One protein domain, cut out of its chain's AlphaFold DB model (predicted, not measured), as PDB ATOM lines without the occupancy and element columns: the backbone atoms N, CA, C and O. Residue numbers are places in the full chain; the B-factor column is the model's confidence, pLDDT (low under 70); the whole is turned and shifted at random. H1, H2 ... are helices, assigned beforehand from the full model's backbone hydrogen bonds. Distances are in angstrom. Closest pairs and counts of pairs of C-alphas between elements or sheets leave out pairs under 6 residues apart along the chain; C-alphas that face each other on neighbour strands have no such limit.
ATOM      1  N   ASP A 104     129.328 196.472 204.532       70.06
ATOM      2  CA  ASP A 104     130.605 195.879 204.151       70.06
ATOM      3  C   ASP A 104     130.837 196.088 202.646       70.06
ATOM      4  O   ASP A 104     130.234 195.424 201.792       70.06
ATOM      5  N   ILE A 105     131.638 197.107 202.326       76.88
ATOM      6  CA  ILE A 105     131.962 197.528 200.960       76.88
ATOM      7  C   ILE A 105     133.470 197.421 200.767       76.88
ATOM      8  O   ILE A 105     134.232 198.233 201.300       76.88
ATOM      9  N   SER A 106     133.887 196.454 199.957       73.50
ATOM     10  CA  SER A 106     135.245 196.328 199.432       73.50
ATOM     11  C   SER A 106     135.243 196.704 197.950       73.50
ATOM     12  O   SER A 106     134.618 196.011 197.145       73.50
ATOM     13  N   ILE A 107     135.925 197.791 197.583       76.88
ATOM     14  CA  ILE A 107     136.059 198.227 196.188       76.88
ATOM     15  C   ILE A 107     137.470 197.891 195.715       76.88
ATOM     16  O   ILE A 107     138.451 198.256 196.356       76.88
ATOM     17  N   ASN A 108     137.569 197.180 194.594       76.25
ATOM     18  CA  ASN A 108     138.814 197.034 193.849       76.25
ATOM     19  C   ASN A 108     138.669 197.701 192.466       76.25
ATOM     20  O   ASN A 108     137.562 198.025 192.036       76.25
ATOM     21  N   LYS A 109     139.780 197.879 191.739       71.69
ATOM     22  CA  LYS A 109     139.777 198.530 190.412       71.69
ATOM     23  C   LYS A 109     138.829 197.867 189.398       71.69
ATOM     24  O   LYS A 109     138.299 198.545 188.522       71.69
ATOM     25  N   ASN A 110     138.592 196.557 189.512       77.69
ATOM     26  CA  ASN A 110     137.651 195.847 188.642       77.69
ATOM     27  C   ASN A 110     136.195 196.160 189.019       77.69
ATOM     28  O   ASN A 110     135.385 196.402 188.128       77.69
ATOM     29  N   THR A 111     135.881 196.240 190.317       79.62
ATOM     30  CA  THR A 111     134.564 196.640 190.840       79.62
ATOM     31  C   THR A 111     134.161 198.014 190.311       79.62
ATOM     32  O   THR A 111     133.035 198.189 189.853       79.62
ATOM     33  N   GLU A 112     135.085 198.981 190.323       76.44
ATOM     34  CA  GLU A 112     134.825 200.335 189.819       76.44
ATOM     35  C   GLU A 112     134.421 200.334 188.348       76.44
ATOM     36  O   GLU A 112     133.455 200.994 187.975       76.44
ATOM     37  N   LYS A 113     135.124 199.564 187.514       80.38
ATOM     38  CA  LYS A 113     134.819 199.457 186.087       80.38
ATOM     39  C   LYS A 113     133.456 198.793 185.855       80.38
ATOM     40  O   LYS A 113     132.640 199.320 185.102       80.38
ATOM     41  N   GLN A 114     133.200 197.682 186.545       83.94
ATOM     42  CA  GLN A 114     131.981 196.880 186.400       83.94
ATOM     43  C   GLN A 114     130.707 197.624 186.830       83.94
ATOM     44  O   GLN A 114     129.646 197.382 186.260       83.94
ATOM     45  N   LEU A 115     130.790 198.567 187.778       84.31
ATOM     46  CA  LEU A 115     129.647 199.399 188.195       84.31
ATOM     47  C   LEU A 115     129.077 200.268 187.059       84.31
ATOM     48  O   LEU A 115     127.917 200.676 187.126       84.31
ATOM     49  N   PHE A 116     129.872 200.545 186.021       82.00
ATOM     50  CA  PHE A 116     129.460 201.331 184.853       82.00
ATOM     51  C   PHE A 116     129.282 200.492 183.580       82.00
ATOM     52  O   PHE A 116     128.976 201.050 182.523       82.00
ATOM     53  N   GLU A 117     129.482 199.178 183.657       84.75
ATOM     54  CA  GLU A 117     129.220 198.243 182.564       84.75
ATOM     55  C   GLU A 117     127.773 197.726 182.643       84.75
ATOM     56  O   GLU A 117     127.108 197.800 183.678       84.75
ATOM     57  N   SER A 118     127.238 197.240 181.520       85.00
ATOM     58  CA  SER A 118     125.905 196.631 181.519       85.00
ATOM     59  C   SER A 118     125.913 195.293 182.272       85.00
ATOM     60  O   SER A 118     126.841 194.511 182.067       85.00
ATOM     61  N   LEU A 373     112.933 202.023 201.358       80.06
ATOM     62  CA  LEU A 373     113.743 201.300 200.371       80.06
ATOM     63  C   LEU A 373     114.678 202.244 199.615       80.06
ATOM     64  O   LEU A 373     115.864 201.955 199.466       80.06
ATOM     65  N   THR A 374     114.150 203.401 199.214       82.38
ATOM     66  CA  THR A 374     114.929 204.463 198.576       82.38
ATOM     67  C   THR A 374     116.069 204.924 199.481       82.38
ATOM     68  O   THR A 374     117.211 204.988 199.036       82.38
ATOM     69  N   ALA A 375     115.792 205.166 200.764       81.38
ATOM     70  CA  ALA A 375     116.815 205.541 201.734       81.38
ATOM     71  C   ALA A 375     117.889 204.454 201.909       81.38
ATOM     72  O   ALA A 375     119.073 204.777 201.969       81.38
ATOM     73  N   LEU A 376     117.509 203.172 201.955       84.12
ATOM     74  CA  LEU A 376     118.459 202.059 202.068       84.12
ATOM     75  C   LEU A 376     119.387 201.985 200.849       84.12
ATOM     76  O   LEU A 376     120.603 201.916 201.014       84.12
ATOM     77  N   PHE A 377     118.831 202.043 199.637       88.12
ATOM     78  CA  PHE A 377     119.631 202.026 198.412       88.12
ATOM     79  C   PHE A 377     120.543 203.246 198.301       88.12
ATOM     80  O   PHE A 377     121.716 203.097 197.973       88.12
ATOM     81  N   LEU A 378     120.038 204.444 198.605       87.69
ATOM     82  CA  LEU A 378     120.845 205.657 198.537       87.69
ATOM     83  C   LEU A 378     121.958 205.669 199.586       87.69
ATOM     84  O   LEU A 378     123.077 206.053 199.266       87.69
ATOM     85  N   ASN A 379     121.703 205.197 200.809       86.69
ATOM     86  CA  ASN A 379     122.767 205.027 201.795       86.69
ATOM     87  C   ASN A 379     123.834 204.040 201.303       86.69
ATOM     88  O   ASN A 379     125.021 204.339 201.400       86.69
ATOM     89  N   PHE A 380     123.429 202.908 200.720       88.56
ATOM     90  CA  PHE A 380     124.370 201.951 200.138       88.56
ATOM     91  C   PHE A 380     125.194 202.580 199.006       88.56
ATOM     92  O   PHE A 380     126.417 202.477 198.998       88.56
ATOM     93  N   LEU A 381     124.546 203.300 198.089       90.44
ATOM     94  CA  LEU A 381     125.200 203.957 196.961       90.44
ATOM     95  C   LEU A 381     126.198 205.033 197.398       90.44
ATOM     96  O   LEU A 381     127.326 205.051 196.920       90.44
ATOM     97  N   PHE A 382     125.812 205.910 198.323       89.56
ATOM     98  CA  PHE A 382     126.714 206.949 198.817       89.56
ATOM     99  C   PHE A 382     127.857 206.366 199.658       89.56
ATOM    100  O   PHE A 382     128.967 206.893 199.620       89.56
ATOM    101  N   SER A 383     127.638 205.225 200.318       87.81
ATOM    102  CA  SER A 383     128.720 204.465 200.955       87.81
ATOM    103  C   SER A 383     129.720 203.914 199.930       87.81
ATOM    104  O   SER A 383     130.919 203.899 200.202       87.81
ATOM    105  N   ILE A 384     129.258 203.492 198.741       88.75
ATOM    106  CA  ILE A 384     130.149 203.136 197.622       88.75
ATOM    107  C   ILE A 384     130.912 204.381 197.168       88.75
ATOM    108  O   ILE A 384     132.135 204.340 197.101       88.75
ATOM    109  N   MET A 385     130.212 205.492 196.909       89.50
ATOM    110  CA  MET A 385     130.828 206.739 196.437       89.50
ATOM    111  C   MET A 385     131.917 207.256 197.378       89.50
ATOM    112  O   MET A 385     132.955 207.704 196.902       89.50
ATOM    113  N   HIS A 386     131.709 207.166 198.693       88.50
ATOM    114  CA  HIS A 386     132.698 207.555 199.698       88.50
ATOM    115  C   HIS A 386     133.998 206.744 199.601       88.50
ATOM    116  O   HIS A 386     135.070 207.273 199.876       88.50
ATOM    117  N   LYS A 387     133.919 205.484 199.161       86.81
ATOM    118  CA  LYS A 387     135.077 204.595 198.992       86.81
ATOM    119  C   LYS A 387     135.695 204.611 197.589       86.81
ATOM    120  O   LYS A 387     136.664 203.893 197.374       86.81
ATOM    121  N   LEU A 388     135.135 205.360 196.636       86.62
ATOM    122  CA  LEU A 388     135.737 205.522 195.310       86.62
ATOM    123  C   LEU A 388     136.909 206.504 195.386       86.62
ATOM    124  O   LEU A 388     136.769 207.586 195.956       86.62
ATOM    125  N   ASP A 389     138.023 206.172 194.741       81.38
ATOM    126  CA  ASP A 389     139.212 207.034 194.759       81.38
ATOM    127  C   ASP A 389     139.077 208.218 193.785       81.38
ATOM    128  O   ASP A 389     139.573 209.317 194.033       81.38
ATOM    129  N   ALA A 390     138.399 208.012 192.653       85.38
ATOM    130  CA  ALA A 390     138.408 208.958 191.542       85.38
ATOM    131  C   ALA A 390     137.144 209.841 191.486       85.38
ATOM    132  O   ALA A 390     136.017 209.351 191.357       85.38
ATOM    133  N   LEU A 391     137.339 211.167 191.498       85.81
ATOM    134  CA  LEU A 391     136.263 212.171 191.461       85.81
ATOM    135  C   LEU A 391     135.326 212.005 190.251       85.81
ATOM    136  O   LEU A 391     134.109 212.125 190.376       85.81
ATOM    137  N   ASN A 392     135.871 211.684 189.077       85.56
ATOM    138  CA  ASN A 392     135.083 211.467 187.860       85.56
ATOM    139  C   ASN A 392     134.075 210.311 188.005       85.56
ATOM    140  O   ASN A 392     132.963 210.405 187.485       85.56
ATOM    141  N   LEU A 393     134.427 209.241 188.723       85.31
ATOM    142  CA  LEU A 393     133.529 208.111 188.977       85.31
ATOM    143  C   LEU A 393     132.427 208.496 189.966       85.31
ATOM    144  O   LEU A 393     131.264 208.153 189.742       85.31
ATOM    145  N   LYS A 394     132.763 209.273 191.005       89.50
ATOM    146  CA  LYS A 394     131.775 209.825 191.945       89.50
ATOM    147  C   LYS A 394     130.769 210.728 191.228       89.50
ATOM    148  O   LYS A 394     129.565 210.553 191.403       89.50
ATOM    149  N   ILE A 395     131.236 211.635 190.364       87.00
ATOM    150  CA  ILE A 395     130.362 212.499 189.549       87.00
ATOM    151  C   ILE A 395     129.445 211.648 188.666       87.00
ATOM    152  O   ILE A 395     128.243 211.882 188.628       87.00
ATOM    153  N   ARG A 396     129.979 210.606 188.021       86.25
ATOM    154  CA  ARG A 396     129.192 209.717 187.158       86.25
ATOM    155  C   ARG A 396     128.116 208.943 187.929       86.25
ATOM    156  O   ARG A 396     127.003 208.789 187.428       86.25
ATOM    157  N   MET A 397     128.414 208.488 189.152       86.62
ATOM    158  CA  MET A 397     127.405 207.910 190.051       86.62
ATOM    159  C   MET A 397     126.357 208.940 190.465       86.62
ATOM    160  O   MET A 397     125.167 208.634 190.470       86.62
ATOM    161  N   LEU A 398     126.773 210.169 190.766       87.50
ATOM    162  CA  LEU A 398     125.846 211.235 191.113       87.50
ATOM    163  C   LEU A 398     124.909 211.560 189.946       87.50
ATOM    164  O   LEU A 398     123.705 211.685 190.152       87.50
ATOM    165  N   ASP A 399     125.426 211.644 188.724       85.19
ATOM    166  CA  ASP A 399     124.623 211.896 187.528       85.19
ATOM    167  C   ASP A 399     123.605 210.780 187.293       85.19
ATOM    168  O   ASP A 399     122.440 211.062 187.007       85.19
ATOM    169  N   PHE A 400     123.988 209.522 187.532       82.69
ATOM    170  CA  PHE A 400     123.048 208.403 187.545       82.69
ATOM    171  C   PHE A 400     121.904 208.625 188.555       82.69
ATOM    172  O   PHE A 400     120.735 208.464 188.200       82.69
ATOM    173  N   VAL A 401     122.198 209.070 189.781       83.00
ATOM    174  CA  VAL A 401     121.172 209.374 190.798       83.00
ATOM    175  C   VAL A 401     120.297 210.560 190.389       83.00
ATOM    176  O   VAL A 401     119.078 210.495 190.552       83.00
ATOM    177  N   LYS A 402     120.893 211.616 189.817       82.00
ATOM    178  CA  LYS A 402     120.189 212.830 189.373       82.00
ATOM    179  C   LYS A 402     119.116 212.532 188.326       82.00
ATOM    180  O   LYS A 402     118.075 213.186 188.331       82.00
ATOM    181  N   THR A 403     119.322 211.531 187.461       78.44
ATOM    182  CA  THR A 403     118.300 211.142 186.467       78.44
ATOM    183  C   THR A 403     116.980 210.701 187.109       78.44
ATOM    184  O   THR A 403     115.916 210.816 186.498       78.44
ATOM    185  N   ASN A 404     117.011 210.247 188.366       76.44
ATOM    186  CA  ASN A 404     115.833 209.829 189.109       76.44
ATOM    187  C   ASN A 404     115.322 210.951 190.024       76.44
ATOM    188  O   ASN A 404     115.840 211.177 191.119       76.44
ATOM    189  N   LYS A 405     114.208 211.586 189.628       75.12
ATOM    190  CA  LYS A 405     113.575 212.702 190.365       75.12
ATOM    191  C   LYS A 405     113.333 212.428 191.854       75.12
ATOM    192  O   LYS A 405     113.330 213.352 192.658       75.12
ATOM    193  N   GLN A 406     113.122 211.168 192.224       71.75
ATOM    194  CA  GLN A 406     112.838 210.771 193.603       71.75
ATOM    195  C   GLN A 406     114.063 210.809 194.514       71.75
ATOM    196  O   GLN A 406     113.927 210.961 195.722       71.75
ATOM    197  N   PHE A 407     115.259 210.675 193.948       80.38
ATOM    198  CA  PHE A 407     116.490 210.696 194.723       80.38
ATOM    199  C   PHE A 407     116.996 212.120 194.953       80.38
ATOM    200  O   PHE A 407     117.633 212.370 195.972       80.38
ATOM    201  N   LEU A 408     116.645 213.061 194.064       80.19
ATOM    202  CA  LEU A 408     117.115 214.453 194.083       80.19
ATOM    203  C   LEU A 408     116.980 215.135 195.450       80.19
ATOM    204  O   LEU A 408     117.892 215.837 195.873       80.19
ATOM    205  N   ASN A 409     115.877 214.901 196.164       80.31
ATOM    206  CA  ASN A 409     115.631 215.533 197.463       80.31
ATOM    207  C   ASN A 409     116.517 214.980 198.591       80.31
ATOM    208  O   ASN A 409     116.713 215.658 199.594       80.31
ATOM    209  N   HIS A 410     117.045 213.765 198.439       81.50
ATOM    210  CA  HIS A 410     117.893 213.110 199.435       81.50
ATOM    211  C   HIS A 410     119.388 213.340 199.184       81.50
ATOM    212  O   HIS A 410     120.188 213.152 200.095       81.50
ATOM    213  N   ILE A 411     119.775 213.752 197.971       85.81
ATOM    214  CA  ILE A 411     121.180 213.973 197.604       85.81
ATOM    215  C   ILE A 411     121.882 214.953 198.562       85.81
ATOM    216  O   ILE A 411     122.941 214.578 199.062       85.81
ATOM    217  N   PRO A 412     121.334 216.149 198.880       85.56
ATOM    218  CA  PRO A 412     122.043 217.122 199.715       85.56
ATOM    219  C   PRO A 412     122.414 216.583 201.100       85.56
ATOM    220  O   PRO A 412     123.559 216.704 201.526       85.56
ATOM    221  N   SER A 413     121.480 215.920 201.788       84.31
ATOM    222  CA  SER A 413     121.744 215.372 203.124       84.31
ATOM    223  C   SER A 413     122.722 214.197 203.100       84.31
ATOM    224  O   SER A 413     123.491 214.018 204.042       84.31
ATOM    225  N   LEU A 414     122.739 213.414 202.019       85.50
ATOM    226  CA  LEU A 414     123.667 212.296 201.853       85.50
ATOM    227  C   LEU A 414     125.082 212.752 201.477       85.50
ATOM    228  O   LEU A 414     126.039 212.166 201.975       85.50
ATOM    229  N   LEU A 415     125.233 213.806 200.667       86.56
ATOM    230  CA  LEU A 415     126.544 214.404 200.379       86.56
ATOM    231  C   LEU A 415     127.242 214.851 201.672       86.56
ATOM    232  O   LEU A 415     128.419 214.557 201.860       86.56
ATOM    233  N   VAL A 416     126.489 215.486 202.578       84.00
ATOM    234  CA  VAL A 416     126.988 215.905 203.897       84.00
ATOM    235  C   VAL A 416     127.278 214.704 204.794       84.00
ATOM    236  O   VAL A 416     128.361 214.615 205.366       84.00
ATOM    237  N   LYS A 417     126.343 213.748 204.890       83.69
ATOM    238  CA  LYS A 417     126.483 212.558 205.747       83.69
ATOM    239  C   LYS A 417     127.723 211.719 205.415       83.69
ATOM    240  O   LYS A 417     128.322 211.161 206.327       83.69
ATOM    241  N   TYR A 418     128.067 211.597 204.134       85.44
ATOM    242  CA  TYR A 418     129.211 210.812 203.656       85.44
ATOM    243  C   TYR A 418     130.442 211.669 203.332       85.44
ATOM    244  O   TYR A 418     131.366 211.174 202.691       85.44
ATOM    245  N   GLU A 419     130.461 212.937 203.758       84.19
ATOM    246  CA  GLU A 419     131.628 213.826 203.661       84.19
ATOM    247  C   GLU A 419     132.215 213.924 202.237       84.19
ATOM    248  O   GLU A 419     133.426 213.965 202.036       84.19
ATOM    249  N   LEU A 420     131.351 213.952 201.217       85.44
ATOM    250  CA  LEU A 420     131.747 213.984 199.802       85.44
ATOM    251  C   LEU A 420     132.078 215.411 199.330       85.44
ATOM    252  O   LEU A 420     131.523 215.896 198.340       85.44
ATOM    253  N   TYR A 421     132.958 216.108 200.056       81.94
ATOM    254  CA  TYR A 421     133.308 217.514 199.801       81.94
ATOM    255  C   TYR A 421     134.014 217.730 198.465       81.94
ATOM    256  O   TYR A 421     133.835 218.770 197.837       81.94
ATOM    257  N   ASP A 422     134.738 216.727 197.974       83.12
ATOM    258  CA  ASP A 422     135.331 216.723 196.637       83.12
ATOM    259  C   ASP A 422     134.264 216.801 195.531       83.12
ATOM    260  O   ASP A 422     134.420 217.536 194.557       83.12
ATOM    261  N   VAL A 423     133.142 216.098 195.708       84.81
ATOM    262  CA  VAL A 423     131.990 216.155 194.798       84.81
ATOM    263  C   VAL A 423     131.243 217.480 194.937       84.81
ATOM    264  O   VAL A 423     130.837 218.046 193.924       84.81
ATOM    265  N   ILE A 424     131.075 217.984 196.167       83.94
ATOM    266  CA  ILE A 424     130.443 219.290 196.426       83.94
ATOM    267  C   ILE A 424     131.247 220.417 195.773       83.94
ATOM    268  O   ILE A 424     130.664 221.324 195.186       83.94
ATOM    269  N   SER A 425     132.576 220.310 195.817       79.62
ATOM    270  CA  SER A 425     133.500 221.278 195.224       79.62
ATOM    271  C   SER A 425     133.566 221.208 193.697       79.62
ATOM    272  O   SER A 425     134.220 222.032 193.057       79.62
ATOM    273  N   SER A 426     132.935 220.203 193.085       81.44
ATOM    274  CA  SER A 426     133.008 220.011 191.644       81.44
ATOM    275  C   SER A 426     132.132 221.027 190.902       81.44
ATOM    276  O   SER A 426     130.934 221.125 191.183       81.44
ATOM    277  N   PRO A 427     132.647 221.684 189.845       75.31
ATOM    278  CA  PRO A 427     131.856 222.591 189.010       75.31
ATOM    279  C   PRO A 427     130.737 221.880 188.229       75.31
ATOM    280  O   PRO A 427     129.877 222.532 187.643       75.31
ATOM    281  N   SER A 428     130.739 220.543 188.193       75.56
ATOM    282  CA  SER A 428     129.695 219.727 187.561       75.56
ATOM    283  C   SER A 428     128.463 219.489 188.450       75.56
ATOM    284  O   SER A 428     127.511 218.819 188.026       75.56
ATOM    285  N   LEU A 429     128.466 219.982 189.692       81.12
ATOM    286  CA  LEU A 429     127.305 219.893 190.566       81.12
ATOM    287  C   LEU A 429     126.240 220.916 190.148       81.12
ATOM    288  O   LEU A 429     126.537 222.059 189.814       81.12
ATOM    289  N   ASP A 430     124.979 220.492 190.168       83.00
ATOM    290  CA  ASP A 430     123.851 221.380 189.888       83.00
ATOM    291  C   ASP A 430     123.753 222.454 190.984       83.00
ATOM    292  O   ASP A 430     123.811 222.125 192.172       83.00
ATOM    293  N   ARG A 431     123.565 223.721 190.592       81.44
ATOM    294  CA  ARG A 431     123.460 224.863 191.513       81.44
ATOM    295  C   ARG A 431     122.344 224.674 192.536       81.44
ATOM    296  O   ARG A 431     122.526 225.013 193.701       81.44
ATOM    297  N   ASP A 432     121.222 224.074 192.141       83.06
ATOM    298  CA  ASP A 432     120.104 223.827 193.057       83.06
ATOM    299  C   ASP A 432     120.462 222.800 194.140       83.06
ATOM    300  O   ASP A 432     120.061 222.930 195.300       83.06
ATOM    301  N   ILE A 433     121.227 221.766 193.773       84.06
ATOM    302  CA  ILE A 433     121.709 220.749 194.714       84.06
ATOM    303  C   ILE A 433     122.788 221.355 195.610       84.06
ATOM    304  O   ILE A 433     122.747 221.142 196.822       84.06
ATOM    305  N   PHE A 434     123.709 222.134 195.040       84.94
ATOM    306  CA  PHE A 434     124.749 222.843 195.779       84.94
ATOM    307  C   PHE A 434     124.143 223.754 196.854       84.94
ATOM    308  O   PHE A 434     124.408 223.549 198.035       84.94
ATOM    309  N   ASN A 435     123.222 224.648 196.483       83.06
ATOM    310  CA  ASN A 435     122.580 225.581 197.416       83.06
ATOM    311  C   ASN A 435     121.845 224.861 198.557       83.06
ATOM    312  O   ASN A 435     121.953 225.242 199.722       83.06
ATOM    313  N   LYS A 436     121.128 223.771 198.251       84.81
ATOM    314  CA  LYS A 436     120.489 222.943 199.287       84.81
ATOM    315  C   LYS A 436     121.512 222.266 200.197       84.81
ATOM    316  O   LYS A 436     121.263 222.149 201.391       84.81
ATOM    317  N   THR A 437     122.641 221.822 199.653       83.44
ATOM    318  CA  THR A 437     123.716 221.177 200.424       83.44
ATOM    319  C   THR A 437     124.387 222.178 201.361       83.44
ATOM    320  O   THR A 437     124.605 221.857 202.526       83.44
ATOM    321  N   VAL A 438     124.618 223.412 200.900       82.44
ATOM    322  CA  VAL A 438     125.132 224.516 201.726       82.44
ATOM    323  C   VAL A 438     124.188 224.815 202.891       82.44
ATOM    324  O   VAL A 438     124.648 224.922 204.024       82.44
ATOM    325  N   ASN A 439     122.873 224.872 202.658       82.25
ATOM    326  CA  ASN A 439     121.902 225.079 203.739       82.25
ATOM    327  C   ASN A 439     121.937 223.947 204.779       82.25
ATOM    328  O   ASN A 439     121.919 224.215 205.975       82.25
ATOM    329  N   VAL A 440     122.055 222.687 204.341       81.50
ATOM    330  CA  VAL A 440     122.195 221.544 205.262       81.50
ATOM    331  C   VAL A 440     123.503 221.625 206.059       81.50
ATOM    332  O   VAL A 440     123.513 221.314 207.248       81.50
ATOM    333  N   LEU A 441     124.606 222.055 205.440       79.75
ATOM    334  CA  LEU A 441     125.878 222.264 206.135       79.75
ATOM    335  C   LEU A 441     125.794 223.399 207.160       79.75
ATOM    336  O   LEU A 441     126.310 223.224 208.259       79.75
ATOM    337  N   LYS A 442     125.083 224.494 206.854       76.62
ATOM    338  CA  LYS A 442     124.839 225.585 207.813       76.62
ATOM    339  C   LYS A 442     124.123 225.101 209.079       76.62
ATOM    340  O   LYS A 442     124.432 225.520 210.186       76.62
ATOM    341  N   GLU A 443     123.172 224.184 208.925       77.06
ATOM    342  CA  GLU A 443     122.427 223.623 210.057       77.06
ATOM    343  C   GLU A 443     123.228 222.591 210.868       77.06
ATOM    344  O   GLU A 443     122.898 222.334 212.025       77.06
ATOM    345  N   THR A 444     124.251 221.962 210.275       71.25
ATOM    346  CA  THR A 444     124.926 220.796 210.872       71.25
ATOM    347  C   THR A 444     126.368 221.051 211.295       71.25
ATOM    348  O   THR A 444     126.755 220.599 212.372       71.25
ATOM    349  N   ASN A 445     127.181 221.725 210.477       69.50
ATOM    350  CA  ASN A 445     128.580 222.014 210.781       69.50
ATOM    351  C   ASN A 445     129.144 223.172 209.927       69.50
ATOM    352  O   ASN A 445     129.637 222.959 208.815       69.50
TER     353      ASN A 445
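This is residues 104 to 118 and 373 to 445 of the 582 residues of the protein "Nuclear pore protein" of Enterocytozoon hepatopenaei (UniProt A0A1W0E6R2). Two long helices, H2 and H3, run opposite ways side by side, loosely paired, and the short H4 packs between H2 and the long H6, which runs crosswise to that pair at one end of the longest axis. The four-residue H5 packs on one end of H3, while the separate first piece with H1 lies at the other end of the longest axis, beyond H2 and H3, and H1 touches no helix. The printed part has 88 residues, with six named helices in the order H1 to H6 and no named strand; the class is all helix. It is compact, with a radius of gyration of the C-alphas of 12.7 A, and spans 37 by 27 by 24 A.

H1, residues 109 to 114, is close but not clearly touching to H3, residues 391 to 402: the closest C-alphas, of Glu 112 and Leu 393, are 7.9 A apart. H2, residues 373 to 386, is close but not clearly touching to H3, at a shallow tilt of 14 degrees, opposite ways; the closest C-alphas, of Met 385 and Lys 394, are 5.5 A apart. H4, residues 411 to 417, is the hub, touching three helices. It touches H2, with residues 378 to 382 of H2 alone, at a steep tilt of 59 degrees; the closest C-alphas, of Phe 382 and Leu 414, are 6.9 A apart. H5, residues 421 to 424, touches H3, with residues 391 to 395 of H3 alone; the closest C-alphas, of Ile 395 and Val 423, are 6.6 A apart. H4 and H5 only just touch, only at the corner, with 3 pairs of C-alphas within 8 A; the closest, of Leu 415 and Ile 424, are 7.4 A apart. H6, residues 431 to 444, touches H4 with 12 pairs of C-alphas within 8 A, the closest being those of Pro 412 and Thr 437, 4.4 A apart; they run the same way at a shallow tilt of 34.6 degrees, only just short of steep. H6 is apart from H2 and H3. Every O i to N i+4 pair is within hydrogen-bond range in H1, H2, H3, H4 and H6; H5 is too short for such a pair.

H1 begins at C-alpha 109, (139.777, 198.530, 190.412). H2 is 20.0 A long from first to last C-alpha, H3 16.2 A and H6 19.8 A. H2 begins at C-alpha 373, (113.743, 201.300, 200.371), and H6 ends at C-alpha 444, (124.926, 220.796, 210.872).

The two C-alphas farthest apart, of Ser 118 and Glu 443, are 39.4 A apart. Residues 119 to 372 are not printed, and the gap from C-alpha 118 to C-alpha 373 is 22.9 A. Of the links that are printed whole, none is long. The mean pLDDT of the printed part is 82.4, and residue 445 is under 70.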